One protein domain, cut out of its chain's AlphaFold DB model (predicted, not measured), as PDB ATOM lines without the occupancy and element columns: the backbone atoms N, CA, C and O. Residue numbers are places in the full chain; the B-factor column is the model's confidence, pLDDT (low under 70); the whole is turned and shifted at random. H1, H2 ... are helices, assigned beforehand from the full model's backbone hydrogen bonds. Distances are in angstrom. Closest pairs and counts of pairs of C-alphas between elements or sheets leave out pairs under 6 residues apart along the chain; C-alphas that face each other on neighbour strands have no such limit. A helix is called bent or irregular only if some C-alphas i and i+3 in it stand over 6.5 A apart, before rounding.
ATOM      1  N   TYR A   8     -35.894  16.555  38.096       78.00
ATOM      2  CA  TYR A   8     -35.901  18.012  37.984       78.00
ATOM      3  C   TYR A   8     -36.232  18.475  36.565       78.00
ATOM      4  O   TYR A   8     -37.077  19.347  36.391       78.00
ATOM      5  N   GLU A   9     -35.624  17.837  35.564       82.38
ATOM      6  CA  GLU A   9     -35.978  18.020  34.151       82.38
ATOM      7  C   GLU A   9     -37.435  17.620  33.922       82.38
ATOM      8  O   GLU A   9     -38.194  18.378  33.330       82.38
ATOM      9  N   LEU A  10     -37.865  16.505  34.518       84.88
ATOM     10  CA  LEU A  10     -39.250  16.053  34.441       84.88
ATOM     11  C   LEU A  10     -40.241  17.064  35.051       84.88
ATOM     12  O   LEU A  10     -41.299  17.313  34.485       84.88
ATOM     13  N   GLY A  11     -39.890  17.693  36.179       86.25
ATOM     14  CA  GLY A  11     -40.702  18.760  36.777       86.25
ATOM     15  C   GLY A  11     -40.802  20.004  35.887       86.25
ATOM     16  O   GLY A  11     -41.886  20.559  35.734       86.25
ATOM     17  N   LEU A  12     -39.697  20.410  35.252       82.88
ATOM     18  CA  LEU A  12     -39.685  21.501  34.269       82.88
ATOM     19  C   LEU A  12     -40.546  21.174  33.042       82.88
ATOM     20  O   LEU A  12     -41.268  22.041  32.552       82.88
ATOM     21  N   GLN A  13     -40.499  19.931  32.562       86.38
ATOM     22  CA  GLN A  13     -41.330  19.466  31.453       86.38
ATOM     23  C   GLN A  13     -42.820  19.496  31.814       86.38
ATOM     24  O   GLN A  13     -43.616  19.950  30.998       86.38
ATOM     25  N   PHE A  14     -43.200  19.110  33.041       87.94
ATOM     26  CA  PHE A  14     -44.584  19.247  33.517       87.94
ATOM     27  C   PHE A  14     -45.046  20.705  33.553       87.94
ATOM     28  O   PHE A  14     -46.150  20.990  33.097       87.94
ATOM     29  N   GLN A  15     -44.210  21.632  34.036       87.19
ATOM     30  CA  GLN A  15     -44.547  23.060  34.036       87.19
ATOM     31  C   GLN A  15     -44.772  23.581  32.614       87.19
ATOM     32  O   GLN A  15     -45.784  24.214  32.348       87.19
ATOM     33  N   ARG A  16     -43.867  23.278  31.680       85.31
ATOM     34  CA  ARG A  16     -43.996  23.736  30.288       85.31
ATOM     35  C   ARG A  16     -45.209  23.129  29.592       85.31
ATOM     36  O   ARG A  16     -45.893  23.821  28.851       85.31
ATOM     37  N   PHE A  17     -45.483  21.849  29.844       87.31
ATOM     38  CA  PHE A  17     -46.673  21.195  29.314       87.31
ATOM     39  C   PHE A  17     -47.952  21.824  29.874       87.31
ATOM     40  O   PHE A  17     -48.906  22.000  29.131       87.31
ATOM     41  N   HIS A  18     -47.967  22.209  31.152       87.19
ATOM     42  CA  HIS A  18     -49.076  22.968  31.732       87.19
ATOM     43  C   HIS A  18     -49.248  24.341  31.084       87.19
ATOM     44  O   HIS A  18     -50.366  24.749  30.805       87.19
ATOM     45  N   ASP A  19     -48.149  25.061  30.857       85.44
ATOM     46  CA  ASP A  19     -48.198  26.399  30.268       85.44
ATOM     47  C   ASP A  19     -48.742  26.351  28.825       85.44
ATOM     48  O   ASP A  19     -49.523  27.219  28.437       85.44
ATOM     49  N   ASP A  20     -48.385  25.310  28.058       85.56
ATOM     50  CA  ASP A  20     -48.897  25.065  26.701       85.56
ATOM     51  C   ASP A  20     -50.322  24.447  26.711       85.56
ATOM     52  O   ASP A  20     -51.112  24.674  25.788       85.56
ATOM     53  N   HIS A  21     -50.680  23.682  27.752       85.62
ATOM     54  CA  HIS A  21     -51.933  22.928  27.873       85.62
ATOM     55  C   HIS A  21     -52.496  22.920  29.316       85.62
ATOM     56  O   HIS A  21     -52.476  21.877  29.987       85.62
ATOM     57  N   PRO A  22     -53.055  24.043  29.805       83.38
ATOM     58  CA  PRO A  22     -53.431  24.198  31.216       83.38
ATOM     59  C   PRO A  22     -54.494  23.192  31.675       83.38
ATOM     60  O   PRO A  22     -54.465  22.717  32.808       83.38
ATOM     61  N   ASP A  23     -55.388  22.789  30.771       85.38
ATOM     62  CA  ASP A  23     -56.522  21.920  31.095       85.38
ATOM     63  C   ASP A  23     -56.208  20.417  30.995       85.38
ATOM     64  O   ASP A  23     -57.055  19.585  31.323       85.38
ATOM     65  N   LEU A  24     -55.011  20.031  30.534       85.25
ATOM     66  CA  LEU A  24     -54.681  18.619  30.292       85.25
ATOM     67  C   LEU A  24     -54.074  17.920  31.514       85.25
ATOM     68  O   LEU A  24     -54.216  16.707  31.663       85.25
ATOM     69  N   LEU A  25     -53.450  18.655  32.436       84.81
ATOM     70  CA  LEU A  25     -52.790  18.075  33.614       84.81
ATOM     71  C   LEU A  25     -53.707  17.919  34.833       84.81
ATOM     72  O   LEU A  25     -53.307  18.155  35.973       84.81
ATOM     73  N   THR A  26     -54.930  17.444  34.609       85.44
ATOM     74  CA  THR A  26     -55.932  17.232  35.672       85.44
ATOM     75  C   THR A  26     -55.522  16.178  36.705       85.44
ATOM     76  O   THR A  26     -56.053  16.154  37.813       85.44
ATOM     77  N   MET A  27     -54.559  15.308  36.379       88.06
ATOM     78  CA  MET A  27     -54.044  14.291  37.300       88.06
ATOM     79  C   MET A  27     -53.043  14.824  38.337       88.06
ATOM     80  O   MET A  27     -52.669  14.075  39.252       88.06
ATOM     81  N   LEU A  28     -52.564  16.065  38.191       86.56
ATOM     82  CA  LEU A  28     -51.672  16.700  39.160       86.56
ATOM     83  C   LEU A  28     -52.468  17.268  40.335       86.56
ATOM     84  O   LEU A  28     -53.469  17.959  40.176       86.56
ATOM     85  N   THR A  29     -51.995  16.966  41.538       88.25
ATOM     86  CA  THR A  29     -52.541  17.501  42.787       88.25
ATOM     87  C   THR A  29     -51.898  18.842  43.127       88.25
ATOM     88  O   THR A  29     -50.818  19.170  42.633       88.25
ATOM     89  N   GLU A  30     -52.501  19.597  44.047       85.81
ATOM     90  CA  GLU A  30     -51.901  20.826  44.588       85.81
ATOM     91  C   GLU A  30     -50.487  20.603  45.154       85.81
ATOM     92  O   GLU A  30     -49.604  21.451  45.006       85.81
ATOM     93  N   GLU A  31     -50.235  19.443  45.774       84.62
ATOM     94  CA  GLU A  31     -48.904  19.103  46.286       84.62
ATOM     95  C   GLU A  31     -47.889  18.903  45.151       84.62
ATOM     96  O   GLU A  31     -46.747  19.359  45.269       84.62
ATOM     97  N   ASP A  32     -48.305  18.279  44.045       86.75
ATOM     98  CA  ASP A  32     -47.451  18.129  42.867       86.75
ATOM     99  C   ASP A  32     -47.115  19.502  42.272       86.75
ATOM    100  O   ASP A  32     -45.948  19.775  41.995       86.75
ATOM    101  N   TRP A  33     -48.096  20.403  42.164       86.81
ATOM    102  CA  TRP A  33     -47.860  21.770  41.696       86.81
ATOM    103  C   TRP A  33     -46.867  22.520  42.567       86.81
ATOM    104  O   TRP A  33     -45.930  23.135  42.055       86.81
ATOM    105  N   ARG A  34     -47.003  22.415  43.893       85.62
ATOM    106  CA  ARG A  34     -46.056  23.035  44.826       85.62
ATOM    107  C   ARG A  34     -44.625  22.557  44.572       85.62
ATOM    108  O   ARG A  34     -43.700  23.366  44.538       85.62
ATOM    109  N   TRP A  35     -44.438  21.254  44.385       85.25
ATOM    110  CA  TRP A  35     -43.130  20.664  44.099       85.25
ATOM    111  C   TRP A  35     -42.583  21.058  42.723       85.25
ATOM    112  O   TRP A  35     -41.387  21.326  42.610       85.25
ATOM    113  N   ILE A  36     -43.431  21.130  41.693       85.44
ATOM    114  CA  ILE A  36     -43.051  21.593  40.351       85.44
ATOM    115  C   ILE A  36     -42.552  23.041  40.417       85.44
ATOM    116  O   ILE A  36     -41.438  23.321  39.972       85.44
ATOM    117  N   VAL A  37     -43.315  23.942  41.042       82.25
ATOM    118  CA  VAL A  37     -42.942  25.358  41.201       82.25
ATOM    119  C   VAL A  37     -41.630  25.501  41.971       82.25
ATOM    120  O   VAL A  37     -40.750  26.275  41.589       82.25
ATOM    121  N   GLU A  38     -41.451  24.727  43.040       78.81
ATOM    122  CA  GLU A  38     -40.229  24.753  43.838       78.81
ATOM    123  C   GLU A  38     -38.989  24.339  43.030       78.81
ATOM    124  O   GLU A  38     -37.947  24.992  43.116       78.81
ATOM    125  N   VAL A  39     -39.110  23.307  42.193       75.00
ATOM    126  CA  VAL A  39     -38.047  22.860  41.282       75.00
ATOM    127  C   VAL A  39     -37.762  23.895  40.187       75.00
ATOM    128  O   VAL A  39     -36.598  24.221  39.928       75.00
ATOM    129  N   CYS A  40     -38.808  24.448  39.570       71.12
ATOM    130  CA  CYS A  40     -38.686  25.389  38.457       71.12
ATOM    131  C   CYS A  40     -38.133  26.750  38.903       71.12
ATOM    132  O   CYS A  40     -37.301  27.334  38.221       71.12
ATOM    133  N   SER A  41     -38.508  27.236  40.090       68.94
ATOM    134  CA  SER A  41     -38.040  28.531  40.615       68.94
ATOM    135  C   SER A  41     -36.526  28.599  40.865       68.94
ATOM    136  O   SER A  41     -35.937  29.682  40.889       68.94
ATOM    137  N   LYS A  42     -35.877  27.448  41.071       63.53
ATOM    138  CA  LYS A  42     -34.442  27.344  41.382       63.53
ATOM    139  C   LYS A  42     -33.584  27.055  40.156       63.53
ATOM    140  O   LYS A  42     -32.382  27.324  40.186       63.53
ATOM    141  N   THR A  43     -34.190  26.534  39.096       58.03
ATOM    142  CA  THR A  43     -33.499  26.134  37.872       58.03
ATOM    143  C   THR A  43     -33.790  27.192  36.819       58.03
ATOM    144  O   THR A  43     -34.906  27.273  36.318       58.03
ATOM    145  N   ARG A  44     -32.819  28.069  36.526       56.34
ATOM    146  CA  ARG A  44     -33.010  29.070  35.468       56.34
ATOM    147  C   ARG A  44     -33.207  28.331  34.144       56.34
ATOM    148  O   ARG A  44     -32.286  27.607  33.772       56.34
ATOM    149  N   PRO A  45     -34.334  28.528  33.443       56.34
ATOM    150  CA  PRO A  45     -34.515  27.939  32.129       56.34
ATOM    151  C   PRO A  45     -33.443  28.506  31.203       56.34
ATOM    152  O   PRO A  45     -33.299  29.729  31.090       56.34
ATOM    153  N   GLN A  46     -32.657  27.634  30.577       57.88
ATOM    154  CA  GLN A  46     -31.720  28.083  29.558       57.88
ATOM    155  C   GLN A  46     -32.471  28.335  28.242       57.88
ATOM    156  O   GLN A  46     -33.352  27.557  27.868       57.88
ATOM    157  N   PRO A  47     -32.161  29.423  27.517       47.28
ATOM    158  CA  PRO A  47     -32.720  29.631  26.191       47.28
ATOM    159  C   PRO A  47     -32.215  28.513  25.265       47.28
ATOM    160  O   PRO A  47     -31.015  28.392  25.042       47.28
ATOM    161  N   GLY A  48     -33.135  27.678  24.772       57.38
ATOM    162  CA  GLY A  48     -32.830  26.493  23.958       57.38
ATOM    163  C   GLY A  48     -32.884  25.157  24.707       57.38
ATOM    164  O   GLY A  48     -32.683  24.123  24.080       57.38
ATOM    165  N   GLU A  49     -33.172  25.151  26.015       59.72
ATOM    166  CA  GLU A  49     -33.417  23.906  26.753       59.72
ATOM    167  C   GLU A  49     -34.695  23.240  26.234       59.72
ATOM    168  O   GLU A  49     -35.752  23.878  26.155       59.72
ATOM    169  N   GLU A  50     -34.530  21.972  25.869       57.84
ATOM    170  CA  GLU A  50     -35.455  21.082  25.178       57.84
ATOM    171  C   GLU A  50     -36.893  21.197  25.707       57.84
ATOM    172  O   GLU A  50     -37.147  21.342  26.909       57.84
ATOM    173  N   ARG A  51     -37.854  21.193  24.779       69.25
ATOM    174  CA  ARG A  51     -39.282  21.140  25.105       69.25
ATOM    175  C   ARG A  51     -39.580  19.823  25.842       69.25
ATOM    176  O   ARG A  51     -38.726  18.941  25.942       69.25
ATOM    177  N   TYR A  52     -40.784  19.682  26.393       74.81
ATOM    178  CA  TYR A  52     -41.236  18.337  26.759       74.81
ATOM    179  C   TYR A  52     -41.181  17.431  25.511       74.81
ATOM    180  O   TYR A  52     -41.313  17.958  24.404       74.81
ATOM    181  N   PRO A  53     -40.947  16.113  25.661       79.00
ATOM    182  CA  PRO A  53     -40.816  15.212  24.520       79.00
ATOM    183  C   PRO A  53     -42.010  15.347  23.576       79.00
ATOM    184  O   PRO A  53     -43.142  15.465  24.046       79.00
ATOM    185  N   ASP A  54     -41.778  15.283  22.263       79.38
ATOM    186  CA  ASP A  54     -42.842  15.444  21.259       79.38
ATOM    187  C   ASP A  54     -44.003  14.460  21.481       79.38
ATOM    188  O   ASP A  54     -45.161  14.799  21.237       79.38
ATOM    189  N   GLU A  55     -43.700  13.280  22.030       80.31
ATOM    190  CA  GLU A  55     -44.651  12.235  22.430       80.31
ATOM    191  C   GLU A  55     -45.732  12.714  23.409       80.31
ATOM    192  O   GLU A  55     -46.792  12.099  23.517       80.31
ATOM    193  N   TRP A  56     -45.471  13.793  24.148       79.44
ATOM    194  CA  TRP A  56     -46.410  14.350  25.115       79.44
ATOM    195  C   TRP A  56     -47.371  15.341  24.467       79.44
ATOM    196  O   TRP A  56     -48.389  15.652  25.072       79.44
ATOM    197  N   THR A  57     -47.100  15.833  23.254       74.88
ATOM    198  CA  THR A  57     -47.906  16.866  22.584       74.88
ATOM    199  C   THR A  57     -49.362  16.415  22.439       74.88
ATOM    200  O   THR A  57     -49.699  15.617  21.569       74.88
ATOM    201  N   GLY A  58     -50.233  16.910  23.322       69.62
ATOM    202  CA  GLY A  58     -51.641  16.514  23.392       69.62
ATOM    203  C   GLY A  58     -51.926  15.121  23.979       69.62
ATOM    204  O   GLY A  58     -53.093  14.740  24.021       69.62
ATOM    205  N   ASN A  59     -50.922  14.373  24.457       78.62
ATOM    206  CA  ASN A  59     -51.111  13.078  25.120       78.62
ATOM    207  C   ASN A  59     -50.577  13.091  26.559       78.62
ATOM    208  O   ASN A  59     -49.399  13.325  26.821       78.62
ATOM    209  N   THR A  60     -51.448  12.757  27.508       83.56
ATOM    210  CA  THR A  60     -51.116  12.689  28.932       83.56
ATOM    211  C   THR A  60     -50.685  11.299  29.411       83.56
ATOM    212  O   THR A  60     -50.304  11.151  30.571       83.56
ATOM    213  N   GLU A  61     -50.748  10.257  28.579       84.69
ATOM    214  CA  GLU A  61     -50.337   8.893  28.956       84.69
ATOM    215  C   GLU A  61     -48.851   8.777  29.338       84.69
ATOM    216  O   GLU A  61     -48.543   8.173  30.373       84.69
ATOM    217  N   PRO A  62     -47.902   9.384  28.602       83.81
ATOM    218  CA  PRO A  62     -46.501   9.348  29.008       83.81
ATOM    219  C   PRO A  62     -46.295  10.035  30.365       83.81
ATOM    220  O   PRO A  62     -45.563   9.539  31.226       83.81
ATOM    221  N   ILE A  63     -47.020  11.131  30.592       84.50
ATOM    222  CA  ILE A  63     -46.998  11.909  31.833       84.50
ATOM    223  C   ILE A  63     -47.533  11.071  32.992       84.50
ATOM    224  O   ILE A  63     -46.883  10.972  34.036       84.50
ATOM    225  N   SER A  64     -48.676  10.408  32.806       85.31
ATOM    226  CA  SER A  64     -49.289   9.562  33.830       85.31
ATOM    227  C   SER A  64     -48.394   8.380  34.216       85.31
ATOM    228  O   SER A  64     -48.369   7.993  35.384       85.31
ATOM    229  N   SER A  65     -47.589   7.863  33.283       86.19
ATOM    230  CA  SER A  65     -46.612   6.804  33.555       86.19
ATOM    231  C   SER A  65     -45.388   7.291  34.355       86.19
ATOM    232  O   SER A  65     -44.889   6.588  35.242       86.19
ATOM    233  N   ALA A  66     -44.917   8.514  34.094       85.31
ATOM    234  CA  ALA A  66     -43.731   9.091  34.733       85.31
ATOM    235  C   ALA A  66     -44.029   9.680  36.125       85.31
ATOM    236  O   ALA A  66     -43.178   9.689  37.024       85.31
ATOM    237  N   LEU A  67     -45.258  10.139  36.326       87.81
ATOM    238  CA  LEU A  67     -45.716  10.880  37.495       87.81
ATOM    239  C   LEU A  67     -45.657  10.091  38.822       87.81
ATOM    240  O   LEU A  67     -45.164  10.646  39.806       87.81
ATOM    241  N   PRO A  68     -46.009   8.791  38.908       88.88
ATOM    242  CA  PRO A  68     -45.792   7.991  40.117       88.88
ATOM    243  C   PRO A  68     -44.317   7.901  40.523       88.88
ATOM    244  O   PRO A  68     -43.984   7.967  41.711       88.88
ATOM    245  N   ARG A  69     -43.414   7.778  39.541       87.56
ATOM    246  CA  ARG A  69     -41.966   7.718  39.778       87.56
ATOM    247  C   ARG A  69     -41.447   9.061  40.291       87.56
ATOM    248  O   ARG A  69     -40.681   9.088  41.256       87.56
ATOM    249  N   TRP A  70     -41.928  10.158  39.712       87.75
ATOM    250  CA  TRP A  70     -41.646  11.514  40.173       87.75
ATOM    251  C   TRP A  70     -42.152  11.774  41.588       87.75
ATOM    252  O   TRP A  70     -41.360  12.144  42.451       87.75
ATOM    253  N   ARG A  71     -43.415  11.452  41.886       88.31
ATOM    254  CA  ARG A  71     -43.984  11.556  43.239       88.31
ATOM    255  C   ARG A  71     -43.182  10.756  44.256       88.31
ATOM    256  O   ARG A  71     -42.880  11.256  45.336       88.31
ATOM    257  N   ARG A  72     -42.800   9.514  43.926       87.38
ATOM    258  CA  ARG A  72     -41.969   8.678  44.807       87.38
ATOM    259  C   ARG A  72     -40.632   9.349  45.105       87.38
ATOM    260  O   ARG A  72     -40.203   9.354  46.257       87.38
ATOM    261  N   PHE A  73     -39.998   9.931  44.090       84.75
ATOM    262  CA  PHE A  73     -38.758  10.676  44.270       84.75
ATOM    263  C   PHE A  73     -38.961  11.928  45.127       84.75
ATOM    264  O   PHE A  73     -38.251  12.091  46.115       84.75
ATOM    265  N   MET A  74     -39.950  12.767  44.812       84.00
ATOM    266  CA  MET A  74     -40.219  14.008  45.545       84.00
ATOM    267  C   MET A  74     -40.616  13.752  47.000       84.00
ATOM    268  O   MET A  74     -40.178  14.474  47.891       84.00
ATOM    269  N   ARG A  75     -41.344  12.666  47.288       81.69
ATOM    270  CA  ARG A  75     -41.626  12.228  48.665       81.69
ATOM    271  C   ARG A  75     -40.375  11.753  49.397       81.69
ATOM    272  O   ARG A  75     -40.186  12.104  50.557       81.69
ATOM    273  N   ALA A  76     -39.515  10.974  48.740       80.31
ATOM    274  CA  ALA A  76     -38.276  10.478  49.342       80.31
ATOM    275  C   ALA A  76     -37.243  11.593  49.566       80.31
ATOM    276  O   ALA A  76     -36.445  11.536  50.499       80.31
ATOM    277  N   LYS A  77     -37.245  12.601  48.693       71.50
ATOM    278  CA  LYS A  77     -36.290  13.709  48.691       71.50
ATOM    279  C   LYS A  77     -36.880  15.027  49.165       71.50
ATOM    280  O   LYS A  77     -36.167  16.012  48.998       71.50
ATOM    281  N   ARG A  78     -38.104  15.006  49.741       65.38
ATOM    282  CA  ARG A  78     -38.875  16.111  50.360       65.38
ATOM    283  C   ARG A  78     -38.107  17.410  50.227       65.38
ATOM    284  O   ARG A  78     -37.109  17.529  50.944       65.38
TER     285      ARG A  78
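This is residues 8 to 78 of the 141 residues of an uncharacterized protein of Fusarium oxysporum f. sp. cubense (UniProt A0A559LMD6). The longest helix, H3, runs past a pair of helices, H1 and H2, that meet nearly at right angles, and a long loop, residues 43 to 60, joins H2 to H3. The printed part has 71 residues with three named helices, H1, H2 and H3 in chain order, and no named strand: all helix. It is compact, with a radius of gyration of the C-alphas of 11.6 A and spans of 29 by 27 by 18 A.

H3, residues 61 to 76, is close to but not clearly touching H1, residues 8 to 20; the closest C-alphas, of Trp 70 and Leu 10, are 7.7 A apart. H3 is likewise close to but not clearly touching H2, residues 30 to 42, with Met 74 and Trp 35 closest, C-alphas 7.4 A apart. H2 touches H1 with residues 35 to 40 alone; the C-alphas of Ile 36 and Gly 11 are closest, 5.1 A apart. Their lines are only just about perpendicular, at 72 degrees. Every O i to N i+4 pair is within hydrogen-bond range in H1, 8 of 9 in H2 and 10 of 12 in H3.

H3 is 23.7 A long, ending at C-alpha 76 (-38.276, 10.478, 49.342), with a kink of 29 degrees near residue 69; it is only just irregular, C-alphas 65 and 68 being 6.7 A apart. H1 begins at C-alpha 8 (-35.901, 18.012, 37.984) and is 18.6 A long; H2 is 18.9 A long.

The C-alphas of Pro 47 and Ala 76 are farthest apart, 30.6 A. The printed part has no cut; the link from H2 to H3 is long. Residues 41 to 51, 58 and 78 have pLDDT under 70.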